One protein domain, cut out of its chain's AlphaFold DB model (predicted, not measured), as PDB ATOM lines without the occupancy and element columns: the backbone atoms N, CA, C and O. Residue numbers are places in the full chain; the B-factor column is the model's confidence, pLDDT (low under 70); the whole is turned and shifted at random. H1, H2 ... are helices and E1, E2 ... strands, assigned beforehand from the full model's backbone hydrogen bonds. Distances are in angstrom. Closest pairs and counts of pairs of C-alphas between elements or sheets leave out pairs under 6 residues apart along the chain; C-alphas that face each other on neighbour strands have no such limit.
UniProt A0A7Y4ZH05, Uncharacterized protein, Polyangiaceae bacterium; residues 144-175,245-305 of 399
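This is residues 144 to 175 and 245 to 305 of the 399 residues of an uncharacterized protein of Polyangiaceae bacterium (UniProt A0A7Y4ZH05). A small strand hairpin, E1 and E2, packs on the side of the long helix H2, which H1 crosses nearly at a right angle. H2 and H3 form a long helical hairpin, with the short H4 at the end of H3. The 93 printed residues hold four named helices and two named strands, in the order H1, E1, E2, H2, H3, H4; the sheet E1 - E2 is antiparallel and the class is mostly helix. The whole is compact, with a radius of gyration of the C-alphas of 13.5 A, yet elongated, spanning 44 by 26 by 23 A.

Find C-alpha 157 at (-24.185, -30.820, -7.077), where E1 runs to residue 159; E2 is residues 171 to 173. H2, residues 245 to 266, covers 32.2 A from C-alpha 245 at (-31.780, -35.476, 4.528). H1 is residues 146 to 156, 15.3 A; H3, residues 274 to 291, 25.2 A; H4, residues 293 to 297, 4.8 A, ends at (-33.575, -48.094, -8.179).

Look across the hairpin E1 and E2 for N 158 and O 172, within hydrogen-bond range at 2.8 A. The closest C-alphas of E2 and H2, Ser 171 and Asp 254, are 5.2 A apart. H2, the hub, touches H1 with residues 253 to 260 alone, about perpendicular at 75 degrees; the closest C-alphas, Cys 153 and Cys 253, are 5.3 A apart. In their helical hairpin H2 and H3 touch at a shallow tilt of 25 degrees, opposite ways, with C-alphas 259 and 287 closest at 4.0 A. H3 and H4 touch only at the corner, C-alphas 289 and 296 closest at 5.9 A. Every O i to N i+4 pair is within hydrogen-bond range in H1, H3 and H4, and 16 of 18 in H2.

The C-alphas farthest apart, Ser 273 and Pro 304, are 44.3 A apart. Residues 176 to 244 are not printed, and C-alphas 175 and 245 stand 10.0 A apart across the cut. The link E1 to E2 is long. Look for pLDDT under 70 at residues 163, 165 to 167 and 304.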
ATOM      1  N   GLU A 144     -40.149 -32.967  -8.042       73.19
ATOM      2  CA  GLU A 144     -41.254 -33.949  -8.126       73.19
ATOM      3  C   GLU A 144     -41.280 -34.771  -9.417       73.19
ATOM      4  O   GLU A 144     -42.251 -35.461  -9.732       73.19
ATOM      5  N   GLY A 145     -40.197 -34.736 -10.183       80.38
ATOM      6  CA  GLY A 145     -40.075 -35.552 -11.379       80.38
ATOM      7  C   GLY A 145     -38.705 -35.449 -12.015       80.38
ATOM      8  O   GLY A 145     -37.919 -34.558 -11.699       80.38
ATOM      9  N   GLU A 146     -38.431 -36.352 -12.956       85.44
ATOM     10  CA  GLU A 146     -37.095 -36.528 -13.534       85.44
ATOM     11  C   GLU A 146     -36.478 -35.215 -14.038       85.44
ATOM     12  O   GLU A 146     -35.335 -34.903 -13.711       85.44
ATOM     13  N   ALA A 147     -37.231 -34.413 -14.799       87.50
ATOM     14  CA  ALA A 147     -36.725 -33.164 -15.365       87.50
ATOM     15  C   ALA A 147     -36.395 -32.114 -14.289       87.50
ATOM     16  O   ALA A 147     -35.342 -31.475 -14.347       87.50
ATOM     17  N   GLU A 148     -37.272 -31.954 -13.299       88.06
ATOM     18  CA  GLU A 148     -37.072 -31.015 -12.196       88.06
ATOM     19  C   GLU A 148     -35.921 -31.469 -11.295       88.06
ATOM     20  O   GLU A 148     -35.060 -30.667 -10.942       88.06
ATOM     21  N   CYS A 149     -35.837 -32.766 -10.998       88.25
ATOM     22  CA  CYS A 149     -34.768 -33.331 -10.184       88.25
ATOM     23  C   CYS A 149     -33.411 -33.268 -10.882       88.25
ATOM     24  O   CYS A 149     -32.411 -32.939 -10.245       88.25
ATOM     25  N   LYS A 150     -33.361 -33.479 -12.204       91.25
ATOM     26  CA  LYS A 150     -32.156 -33.223 -13.003       91.25
ATOM     27  C   LYS A 150     -31.720 -31.762 -12.904       91.25
ATOM     28  O   LYS A 150     -30.540 -31.504 -12.669       91.25
ATOM     29  N   ALA A 151     -32.647 -30.811 -13.034       90.44
ATOM     30  CA  ALA A 151     -32.340 -29.387 -12.905       90.44
ATOM     31  C   ALA A 151     -31.862 -29.021 -11.487       90.44
ATOM     32  O   ALA A 151     -30.849 -28.337 -11.334       90.44
ATOM     33  N   PHE A 152     -32.546 -29.521 -10.457       89.19
ATOM     34  CA  PHE A 152     -32.191 -29.313  -9.057       89.19
ATOM     35  C   PHE A 152     -30.793 -29.859  -8.741       89.19
ATOM     36  O   PHE A 152     -29.945 -29.121  -8.237       89.19
ATOM     37  N   CYS A 153     -30.515 -31.121  -9.070       91.31
ATOM     38  CA  CYS A 153     -29.214 -31.723  -8.796       91.31
ATOM     39  C   CYS A 153     -28.097 -31.039  -9.594       91.31
ATOM     40  O   CYS A 153     -27.038 -30.770  -9.035       91.31
ATOM     41  N   ALA A 154     -28.335 -30.659 -10.856       92.69
ATOM     42  CA  ALA A 154     -27.355 -29.909 -11.646       92.69
ATOM     43  C   ALA A 154     -27.018 -28.533 -11.048       92.69
ATOM     44  O   ALA A 154     -25.887 -28.070 -11.183       92.69
ATOM     45  N   ALA A 155     -27.979 -27.879 -10.389       90.75
ATOM     46  CA  ALA A 155     -27.768 -26.587  -9.742       90.75
ATOM     47  C   ALA A 155     -27.020 -26.695  -8.401       90.75
ATOM     48  O   ALA A 155     -26.337 -25.749  -8.010       90.75
ATOM     49  N   ASN A 156     -27.140 -27.827  -7.701       90.38
ATOM     50  CA  ASN A 156     -26.673 -27.972  -6.318       90.38
ATOM     51  C   ASN A 156     -25.517 -28.968  -6.141       90.38
ATOM     52  O   ASN A 156     -24.911 -29.007  -5.070       90.38
ATOM     53  N   CYS A 157     -25.185 -29.761  -7.161       92.12
ATOM     54  CA  CYS A 157     -24.185 -30.820  -7.077       92.12
ATOM     55  C   CYS A 157     -23.138 -30.742  -8.192       92.12
ATOM     56  O   CYS A 157     -23.376 -30.239  -9.289       92.12
ATOM     57  N   LYS A 158     -21.956 -31.297  -7.914       92.75
ATOM     58  CA  LYS A 158     -20.862 -31.475  -8.874       92.75
ATOM     59  C   LYS A 158     -20.403 -32.925  -8.858       92.75
ATOM     60  O   LYS A 158     -20.005 -33.414  -7.805       92.75
ATOM     61  N   LEU A 159     -20.433 -33.576 -10.019       91.38
ATOM     62  CA  LEU A 159     -19.925 -34.937 -10.198       91.38
ATOM     63  C   LEU A 159     -18.415 -34.914 -10.454       91.38
ATOM     64  O   LEU A 159     -17.964 -34.297 -11.422       91.38
ATOM     65  N   ASP A 160     -17.651 -35.637  -9.642       88.75
ATOM     66  CA  ASP A 160     -16.261 -35.968  -9.933       88.75
ATOM     67  C   ASP A 160     -16.181 -37.260 -10.755       88.75
ATOM     68  O   ASP A 160     -16.276 -38.380 -10.258       88.75
ATOM     69  N   VAL A 161     -15.972 -37.104 -12.057       83.44
ATOM     70  CA  VAL A 161     -15.863 -38.237 -12.984       83.44
ATOM     71  C   VAL A 161     -14.557 -39.023 -12.832       83.44
ATOM     72  O   VAL A 161     -14.458 -40.122 -13.373       83.44
ATOM     73  N   ARG A 162     -13.548 -38.493 -12.123       76.31
ATOM     74  CA  ARG A 162     -12.240 -39.155 -11.961       76.31
ATOM     75  C   ARG A 162     -12.291 -40.315 -10.966       76.31
ATOM     76  O   ARG A 162     -11.480 -41.226 -11.078       76.31
ATOM     77  N   GLY A 163     -13.245 -40.287 -10.034       64.50
ATOM     78  CA  GLY A 163     -13.472 -41.329  -9.028       64.50
ATOM     79  C   GLY A 163     -14.505 -42.385  -9.426       64.50
ATOM     80  O   GLY A 163     -14.863 -43.220  -8.601       64.50
ATOM     81  N   TRP A 164     -15.016 -42.362 -10.664       71.62
ATOM     82  CA  TRP A 164     -16.154 -43.199 -11.042       71.62
ATOM     83  C   TRP A 164     -15.830 -44.701 -11.010       71.62
ATOM     84  O   TRP A 164     -15.286 -45.262 -11.957       71.62
ATOM     85  N   ALA A 165     -16.277 -45.359  -9.939       67.31
ATOM     86  CA  ALA A 165     -16.403 -46.806  -9.820       67.31
ATOM     87  C   ALA A 165     -17.850 -47.212  -9.480       67.31
ATOM     88  O   ALA A 165     -18.631 -46.424  -8.932       67.31
ATOM     89  N   GLU A 166     -18.225 -48.447  -9.802       58.06
ATOM     90  CA  GLU A 166     -19.510 -49.016  -9.389       58.06
ATOM     91  C   GLU A 166     -19.638 -48.992  -7.854       58.06
ATOM     92  O   GLU A 166     -18.677 -49.271  -7.138       58.06
ATOM     93  N   GLY A 167     -20.801 -48.585  -7.336       58.34
ATOM     94  CA  GLY A 167     -21.061 -48.509  -5.891       58.34
ATOM     95  C   GLY A 167     -20.449 -47.312  -5.146       58.34
ATOM     96  O   GLY A 167     -20.636 -47.207  -3.938       58.34
ATOM     97  N   THR A 168     -19.759 -46.390  -5.829       71.19
ATOM     98  CA  THR A 168     -19.174 -45.191  -5.192       71.19
ATOM     99  C   THR A 168     -19.999 -43.932  -5.454       71.19
ATOM    100  O   THR A 168     -20.401 -43.666  -6.594       71.19
ATOM    101  N   MET A 169     -20.245 -43.149  -4.397       76.06
ATOM    102  CA  MET A 169     -20.759 -41.781  -4.515       76.06
ATOM    103  C   MET A 169     -19.614 -40.863  -4.933       76.06
ATOM    104  O   MET A 169     -18.581 -40.837  -4.271       76.06
ATOM    105  N   ASN A 170     -19.803 -40.113  -6.017       85.06
ATOM    106  CA  ASN A 170     -18.773 -39.241  -6.590       85.06
ATOM    107  C   ASN A 170     -19.242 -37.790  -6.733       85.06
ATOM    108  O   ASN A 170     -18.561 -36.965  -7.339       85.06
ATOM    109  N   SER A 171     -20.415 -37.470  -6.198       86.31
ATOM    110  CA  SER A 171     -20.984 -36.133  -6.252       86.31
ATOM    111  C   SER A 171     -20.769 -35.397  -4.939       86.31
ATOM    112  O   SER A 171     -21.029 -35.922  -3.861       86.31
ATOM    113  N   THR A 172     -20.314 -34.150  -5.034       88.25
ATOM    114  CA  THR A 172     -20.326 -33.206  -3.913       88.25
ATOM    115  C   THR A 172     -21.521 -32.284  -4.079       88.25
ATOM    116  O   THR A 172     -21.632 -31.612  -5.107       88.25
ATOM    117  N   CYS A 173     -22.402 -32.242  -3.084       87.19
ATOM    118  CA  CYS A 173     -23.613 -31.430  -3.106       87.19
ATOM    119  C   CYS A 173     -23.587 -30.353  -2.019       87.19
ATOM    120  O   CYS A 173     -23.063 -30.560  -0.927       87.19
ATOM    121  N   SER A 174     -24.175 -29.201  -2.323       86.44
ATOM    122  CA  SER A 174     -24.415 -28.114  -1.380       86.44
ATOM    123  C   SER A 174     -25.862 -27.674  -1.522       86.44
ATOM    124  O   SER A 174     -26.206 -26.982  -2.477       86.44
ATOM    125  N   PHE A 175     -26.704 -28.074  -0.574       79.38
ATOM    126  CA  PHE A 175     -28.122 -27.723  -0.578       79.38
ATOM    127  C   PHE A 175     -28.392 -26.476   0.278       79.38
ATOM    128  O   PHE A 175     -27.674 -26.232   1.252       79.38
ATOM    129  N   PRO A 245     -31.161 -35.784   5.824       78.75
ATOM    130  CA  PRO A 245     -31.780 -35.476   4.528       78.75
ATOM    131  C   PRO A 245     -30.777 -34.997   3.472       78.75
ATOM    132  O   PRO A 245     -30.987 -35.207   2.284       78.75
ATOM    133  N   VAL A 246     -29.680 -34.358   3.891       79.69
ATOM    134  CA  VAL A 246     -28.588 -33.951   2.989       79.69
ATOM    135  C   VAL A 246     -27.837 -35.160   2.450       79.69
ATOM    136  O   VAL A 246     -27.474 -35.173   1.278       79.69
ATOM    137  N   GLU A 247     -27.580 -36.158   3.291       80.88
ATOM    138  CA  GLU A 247     -26.849 -37.354   2.879       80.88
ATOM    139  C   GLU A 247     -27.688 -38.197   1.918       80.88
ATOM    140  O   GLU A 247     -27.166 -38.622   0.887       80.88
ATOM    141  N   GLU A 248     -28.985 -38.365   2.209       80.56
ATOM    142  CA  GLU A 248     -29.924 -38.992   1.272       80.56
ATOM    143  C   GLU A 248     -29.929 -38.216  -0.043       80.56
ATOM    144  O   GLU A 248     -29.431 -38.726  -1.044       80.56
ATOM    145  N   ALA A 249     -30.303 -36.931  -0.027       83.88
ATOM    146  CA  ALA A 249     -30.408 -36.144  -1.255       83.88
ATOM    147  C   ALA A 249     -29.108 -36.119  -2.077       83.88
ATOM    148  O   ALA A 249     -29.156 -36.066  -3.306       83.88
ATOM    149  N   THR A 250     -27.940 -36.187  -1.427       86.81
ATOM    150  CA  THR A 250     -26.640 -36.320  -2.107       86.81
ATOM    151  C   THR A 250     -26.529 -37.646  -2.855       86.81
ATOM    152  O   THR A 250     -26.085 -37.661  -4.002       86.81
ATOM    153  N   ARG A 251     -26.949 -38.755  -2.237       86.06
ATOM    154  CA  ARG A 251     -26.963 -40.088  -2.846       86.06
ATOM    155  C   ARG A 251     -27.913 -40.153  -4.037       86.06
ATOM    156  O   ARG A 251     -27.515 -40.642  -5.092       86.06
ATOM    157  N   GLU A 252     -29.134 -39.638  -3.907       87.75
ATOM    158  CA  GLU A 252     -30.075 -39.601  -5.032       87.75
ATOM    159  C   GLU A 252     -29.560 -38.698  -6.162       87.75
ATOM    160  O   GLU A 252     -29.565 -39.094  -7.333       87.75
ATOM    161  N   CYS A 253     -29.044 -37.511  -5.821       90.38
ATOM    162  CA  CYS A 253     -28.458 -36.618  -6.812       90.38
ATOM    163  C   CYS A 253     -27.213 -37.203  -7.484       90.38
ATOM    164  O   CYS A 253     -26.966 -36.878  -8.640       90.38
ATOM    165  N   ASP A 254     -26.448 -38.083  -6.837       91.19
ATOM    166  CA  ASP A 254     -25.289 -38.720  -7.462       91.19
ATOM    167  C   ASP A 254     -25.675 -39.574  -8.681       91.19
ATOM    168  O   ASP A 254     -25.061 -39.456  -9.746       91.19
ATOM    169  N   PHE A 255     -26.743 -40.370  -8.572       91.12
ATOM    170  CA  PHE A 255     -27.276 -41.140  -9.701       91.12
ATOM    171  C   PHE A 255     -27.793 -40.232 -10.821       91.12
ATOM    172  O   PHE A 255     -27.480 -40.445 -11.998       91.12
ATOM    173  N   ILE A 256     -28.515 -39.172 -10.456       93.25
ATOM    174  CA  ILE A 256     -29.047 -38.188 -11.404       93.25
ATOM    175  C   ILE A 256     -27.906 -37.462 -12.133       93.25
ATOM    176  O   ILE A 256     -27.937 -37.325 -13.357       93.25
ATOM    177  N   MET A 257     -26.853 -37.052 -11.426       94.31
ATOM    178  CA  MET A 257     -25.697 -36.380 -12.023       94.31
ATOM    179  C   MET A 257     -24.907 -37.306 -12.954       94.31
ATOM    180  O   MET A 257     -24.461 -36.869 -14.017       94.31
ATOM    181  N   LYS A 258     -24.782 -38.599 -12.616       92.19
ATOM    182  CA  LYS A 258     -24.218 -39.619 -13.519       92.19
ATOM    183  C   LYS A 258     -25.064 -39.782 -14.785       92.19
ATOM    184  O   LYS A 258     -24.502 -39.845 -15.878       92.19
ATOM    185  N   SER A 259     -26.395 -39.782 -14.666       93.12
ATOM    186  CA  SER A 259     -27.309 -39.784 -15.818       93.12
ATOM    187  C   SER A 259     -27.082 -38.570 -16.723       93.12
ATOM    188  O   SER A 259     -26.802 -38.731 -17.912       93.12
ATOM    189  N   ILE A 260     -27.078 -37.362 -16.148       94.50
ATOM    190  CA  ILE A 260     -26.831 -36.105 -16.875       94.50
ATOM    191  C   ILE A 260     -25.474 -36.136 -17.587       94.50
ATOM    192  O   ILE A 260     -25.363 -35.712 -18.738       94.50
ATOM    193  N   HIS A 261     -24.427 -36.646 -16.932       94.00
ATOM    194  CA  HIS A 261     -23.104 -36.775 -17.540       94.00
ATOM    195  C   HIS A 261     -23.121 -37.699 -18.768       94.00
ATOM    196  O   HIS A 261     -22.589 -37.333 -19.817       94.00
ATOM    197  N   LEU A 262     -23.752 -38.871 -18.658       92.81
ATOM    198  CA  LEU A 262     -23.867 -39.836 -19.754       92.81
ATOM    199  C   LEU A 262     -24.674 -39.285 -20.938       92.81
ATOM    200  O   LEU A 262     -24.288 -39.503 -22.087       92.81
ATOM    201  N   GLU A 263     -25.748 -38.540 -20.674       93.44
ATOM    202  CA  GLU A 263     -26.537 -37.848 -21.701       93.44
ATOM    203  C   GLU A 263     -25.709 -36.752 -22.389       93.44
ATOM    204  O   GLU A 263     -25.612 -36.707 -23.620       93.44
ATOM    205  N   ASN A 264     -25.035 -35.905 -21.606       94.25
ATOM    206  CA  ASN A 264     -24.209 -34.814 -22.125       94.25
ATOM    207  C   ASN A 264     -22.986 -35.310 -22.905       94.25
ATOM    208  O   ASN A 264     -22.596 -34.662 -23.875       94.25
ATOM    209  N   LYS A 265     -22.414 -36.470 -22.551       91.56
ATOM    210  CA  LYS A 265     -21.299 -37.094 -23.286       91.56
ATOM    211  C   LYS A 265     -21.622 -37.306 -24.766       91.56
ATOM    212  O   LYS A 265     -20.700 -37.261 -25.584       91.56
ATOM    213  N   TRP A 266     -22.891 -37.544 -25.097       93.50
ATOM    214  CA  TRP A 266     -23.360 -37.861 -26.449       93.50
ATOM    215  C   TRP A 266     -24.217 -36.761 -27.085       93.50
ATOM    216  O   TRP A 266     -24.542 -36.844 -28.271       93.50
ATOM    217  N   LYS A 267     -24.553 -35.702 -26.343       92.62
ATOM    218  CA  LYS A 267     -25.331 -34.569 -26.855       92.62
ATOM    219  C   LYS A 267     -24.582 -33.878 -28.000       92.62
ATOM    220  O   LYS A 267     -23.483 -33.366 -27.818       92.62
ATOM    221  N   GLY A 268     -25.184 -33.870 -29.190       90.00
ATOM    222  CA  GLY A 268     -24.601 -33.252 -30.387       90.00
ATOM    223  C   GLY A 268     -23.402 -33.998 -30.990       90.00
ATOM    224  O   GLY A 268     -22.773 -33.467 -31.902       90.00
ATOM    225  N   ARG A 269     -23.076 -35.212 -30.518       92.06
ATOM    226  CA  ARG A 269     -22.023 -36.058 -31.104       92.06
ATOM    227  C   ARG A 269     -22.634 -37.172 -31.947       92.06
ATOM    228  O   ARG A 269     -23.472 -37.931 -31.466       92.06
ATOM    229  N   THR A 270     -22.148 -37.312 -33.175       92.31
ATOM    230  CA  THR A 270     -22.481 -38.436 -34.059       92.31
ATOM    231  C   THR A 270     -21.423 -39.531 -33.896       92.31
ATOM    232  O   THR A 270     -20.257 -39.258 -34.182       92.31
ATOM    233  N   PRO A 271     -21.778 -40.747 -33.435       92.88
ATOM    234  CA  PRO A 271     -20.852 -41.880 -33.409       92.88
ATOM    235  C   PRO A 271     -20.328 -42.192 -34.814       92.88
ATOM    236  O   PRO A 271     -21.103 -42.231 -35.768       92.88
ATOM    237  N   THR A 272     -19.029 -42.445 -34.937       96.38
ATOM    238  CA  THR A 272     -18.337 -42.685 -36.216       96.38
ATOM    239  C   THR A 272     -17.930 -44.144 -36.421       96.38
ATOM    240  O   THR A 272     -17.524 -44.521 -37.518       96.38
ATOM    241  N   SER A 273     -18.059 -44.989 -35.392       96.75
ATOM    242  CA  SER A 273     -17.709 -46.412 -35.455       96.75
ATOM    243  C   SER A 273     -18.751 -47.311 -34.773       96.75
ATOM    244  O   SER A 273     -19.452 -46.857 -33.866       96.75
ATOM    245  N   PRO A 274     -18.820 -48.615 -35.123       97.19
ATOM    246  CA  PRO A 274     -19.683 -49.578 -34.431       97.19
ATOM    247  C   PRO A 274     -19.444 -49.638 -32.917       97.19
ATOM    248  O   PRO A 274     -20.386 -49.785 -32.141       97.19
ATOM    249  N   LYS A 275     -18.186 -49.470 -32.485       96.38
ATOM    250  CA  LYS A 275     -17.819 -49.423 -31.066       96.38
ATOM    251  C   LYS A 275     -18.440 -48.214 -30.364       96.38
ATOM    252  O   LYS A 275     -19.002 -48.366 -29.285       96.38
ATOM    253  N   GLU A 276     -18.373 -47.035 -30.979       95.56
ATOM    254  CA  GLU A 276     -18.983 -45.820 -30.424       95.56
ATOM    255  C   GLU A 276     -20.515 -45.895 -30.412       95.56
ATOM    256  O   GLU A 276     -21.136 -45.377 -29.489       95.56
ATOM    257  N   ILE A 277     -21.131 -46.563 -31.394       95.69
ATOM    258  CA  ILE A 277     -22.582 -46.814 -31.398       95.69
ATOM    259  C   ILE A 277     -22.971 -47.678 -30.192       95.69
ATOM    260  O   ILE A 277     -23.849 -47.290 -29.424       95.69
ATOM    261  N   ALA A 278     -22.280 -48.804 -29.985       95.88
ATOM    262  CA  ALA A 278     -22.545 -49.694 -28.857       95.88
ATOM    263  C   ALA A 278     -22.324 -48.997 -27.503       95.88
ATOM    264  O   ALA A 278     -23.131 -49.146 -26.586       95.88
ATOM    265  N   GLU A 279     -21.260 -48.198 -27.384       94.44
ATOM    266  CA  GLU A 279     -20.988 -47.415 -26.178       94.44
ATOM    267  C   GLU A 279     -22.073 -46.361 -25.922       94.44
ATOM    268  O   GLU A 279     -22.538 -46.215 -24.791       94.44
ATOM    269  N   ARG A 280     -22.512 -45.638 -26.960       94.94
ATOM    270  CA  ARG A 280     -23.620 -44.683 -26.851       94.94
ATOM    271  C   ARG A 280     -24.873 -45.367 -26.338       94.94
ATOM    272  O   ARG A 280     -25.478 -44.877 -25.388       94.94
ATOM    273  N   ASP A 281     -25.253 -46.482 -26.943       94.50
ATOM    274  CA  ASP A 281     -26.498 -47.163 -26.606       94.50
ATOM    275  C   ASP A 281     -26.457 -47.721 -25.173       94.50
ATOM    276  O   ASP A 281     -27.426 -47.566 -24.425       94.50
ATOM    277  N   ALA A 282     -25.316 -48.272 -24.739       93.44
ATOM    278  CA  ALA A 282     -25.105 -48.695 -23.354       93.44
ATOM    279  C   ALA A 282     -25.179 -47.516 -22.366       93.44
ATOM    280  O   ALA A 282     -25.887 -47.597 -21.360       93.44
ATOM    281  N   ASN A 283     -24.514 -46.401 -22.678       93.00
ATOM    282  CA  ASN A 283     -24.504 -45.202 -21.841       93.00
ATOM    283  C   ASN A 283     -25.893 -44.576 -21.719       93.00
ATOM    284  O   ASN A 283     -26.313 -44.247 -20.616       93.00
ATOM    285  N   LEU A 284     -26.628 -44.432 -22.824       93.69
ATOM    286  CA  LEU A 284     -27.976 -43.862 -22.806       93.69
ATOM    287  C   LEU A 284     -28.976 -44.789 -22.108       93.69
ATOM    288  O   LEU A 284     -29.869 -44.309 -21.413       93.69
ATOM    289  N   LYS A 285     -28.816 -46.113 -22.238       92.56
ATOM    290  CA  LYS A 285     -29.614 -47.081 -21.476       92.56
ATOM    291  C   LYS A 285     -29.359 -46.948 -19.975       92.56
ATOM    292  O   LYS A 285     -30.316 -46.871 -19.209       92.56
ATOM    293  N   LEU A 286     -28.090 -46.891 -19.564       90.06
ATOM    294  CA  LEU A 286     -27.724 -46.702 -18.163       90.06
ATOM    295  C   LEU A 286     -28.227 -45.352 -17.637       90.06
ATOM    296  O   LEU A 286     -28.818 -45.314 -16.565       90.06
ATOM    297  N   ALA A 287     -28.064 -44.274 -18.409       90.75
ATOM    298  CA  ALA A 287     -28.520 -42.935 -18.045       90.75
ATOM    299  C   ALA A 287     -30.026 -42.884 -17.778       90.75
ATOM    300  O   ALA A 287     -30.440 -42.299 -16.781       90.75
ATOM    301  N   ARG A 288     -30.842 -43.531 -18.620       89.00
ATOM    302  CA  ARG A 288     -32.293 -43.636 -18.403       89.00
ATOM    303  C   ARG A 288     -32.630 -44.417 -17.136       89.00
ATOM    304  O   ARG A 288     -33.532 -44.028 -16.409       89.00
ATOM    305  N   PHE A 289     -31.901 -45.500 -16.873       86.12
ATOM    306  CA  PHE A 289     -32.123 -46.323 -15.690       86.12
ATOM    307  C   PHE A 289     -31.800 -45.551 -14.402       86.12
ATOM    308  O   PHE A 289     -32.660 -45.399 -13.545       86.12
ATOM    309  N   ILE A 290     -30.597 -44.985 -14.283       86.50
ATOM    310  CA  ILE A 290     -30.168 -44.301 -13.048       86.50
ATOM    311  C   ILE A 290     -30.689 -42.862 -12.926       86.50
ATOM    312  O   ILE A 290     -30.672 -42.301 -11.838       86.50
ATOM    313  N   GLY A 291     -31.129 -42.250 -14.029       85.81
ATOM    314  CA  GLY A 291     -31.666 -40.885 -14.047       85.81
ATOM    315  C   GLY A 291     -33.034 -40.755 -13.390       85.81
ATOM    316  O   GLY A 291     -33.393 -39.658 -12.972       85.81
ATOM    317  N   ASN A 292     -33.750 -41.872 -13.250       84.38
ATOM    318  CA  ASN A 292     -34.970 -41.980 -12.464       84.38
ATOM    319  C   ASN A 292     -34.756 -42.978 -11.311       84.38
ATOM    320  O   ASN A 292     -35.163 -44.138 -11.407       84.38
ATOM    321  N   PRO A 293     -34.057 -42.556 -10.236       77.38
ATOM    322  CA  PRO A 293     -33.778 -43.424  -9.099       77.38
ATOM    323  C   PRO A 293     -35.054 -43.889  -8.381       77.38
ATOM    324  O   PRO A 293     -35.046 -44.986  -7.823       77.38
ATOM    325  N   ASN A 294     -36.144 -43.118  -8.458       75.50
ATOM    326  CA  ASN A 294     -37.426 -43.479  -7.864       75.50
ATOM    327  C   ASN A 294     -38.002 -44.764  -8.472       75.50
ATOM    328  O   ASN A 294     -38.185 -45.764  -7.783       75.50
ATOM    329  N   ASP A 295     -38.189 -44.775  -9.791       73.19
ATOM    330  CA  ASP A 295     -38.901 -45.872 -10.455       73.19
ATOM    331  C   ASP A 295     -37.996 -47.078 -10.745       73.19
ATOM    332  O   ASP A 295     -38.469 -48.207 -10.881       73.19
ATOM    333  N   ASN A 296     -36.682 -46.857 -10.870       75.94
ATOM    334  CA  ASN A 296     -35.754 -47.884 -11.351       75.94
ATOM    335  C   ASN A 296     -34.822 -48.452 -10.279       75.94
ATOM    336  O   ASN A 296     -34.348 -49.581 -10.437       75.94
ATOM    337  N   LEU A 297     -34.519 -47.686  -9.226       73.31
ATOM    338  CA  LEU A 297     -33.575 -48.094  -8.179       73.31
ATOM    339  C   LEU A 297     -34.256 -48.381  -6.836       73.31
ATOM    340  O   LEU A 297     -33.576 -48.840  -5.922       73.31
ATOM    341  N   GLY A 298     -35.569 -48.139  -6.716       71.00
ATOM    342  CA  GLY A 298     -36.282 -48.248  -5.441       71.00
ATOM    343  C   GLY A 298     -35.770 -47.240  -4.410       71.00
ATOM    344  O   GLY A 298     -35.709 -47.541  -3.223       71.00
ATOM    345  N   LEU A 299     -35.306 -46.081  -4.878       76.69
ATOM    346  CA  LEU A 299     -34.945 -44.948  -4.030       76.69
ATOM    347  C   LEU A 299     -36.093 -43.934  -4.047       76.69
ATOM    348  O   LEU A 299     -37.124 -44.169  -4.663       76.69
ATOM    349  N   THR A 300     -35.936 -42.796  -3.382       76.44
ATOM    350  CA  THR A 300     -36.871 -41.670  -3.520       76.44
ATOM    351  C   THR A 300     -36.306 -40.622  -4.477       76.44
ATOM    352  O   THR A 300     -35.151 -40.699  -4.894       76.44
ATOM    353  N   TRP A 301     -37.094 -39.606  -4.827       82.88
ATOM    354  CA  TRP A 301     -36.519 -38.360  -5.340       82.88
ATOM    355  C   TRP A 301     -35.756 -37.612  -4.233       82.88
ATOM    356  O   TRP A 301     -36.113 -37.762  -3.059       82.88
ATOM    357  N   PRO A 302     -34.737 -36.794  -4.578       80.31
ATOM    358  CA  PRO A 302     -34.018 -35.974  -3.609       80.31
ATOM    359  C   PRO A 302     -34.969 -35.155  -2.732       80.31
ATOM    360  O   PRO A 302     -35.790 -34.370  -3.219       80.31
ATOM    361  N   GLY A 303     -34.844 -35.315  -1.418       72.31
ATOM    362  CA  GLY A 303     -35.689 -34.626  -0.453       72.31
ATOM    363  C   GLY A 303     -36.036 -35.491   0.757       72.31
ATOM    364  O   GLY A 303     -35.431 -36.536   0.978       72.31
ATOM    365  N   PRO A 304     -37.003 -35.056   1.580       67.88
ATOM    366  CA  PRO A 304     -37.395 -35.783   2.769       67.88
ATOM    367  C   PRO A 304     -38.081 -37.110   2.458       67.88
ATOM    368  O   PRO A 304     -39.230 -37.141   2.009       67.88
ATOM    369  N   SER A 305     -37.426 -38.196   2.839       78.75
ATOM    370  CA  SER A 305     -38.024 -39.519   2.997       78.75
ATOM    371  C   SER A 305     -38.676 -39.676   4.389       78.75
ATOM    372  O   SER A 305     -38.403 -38.884   5.304       78.75
TER     373      SER A 305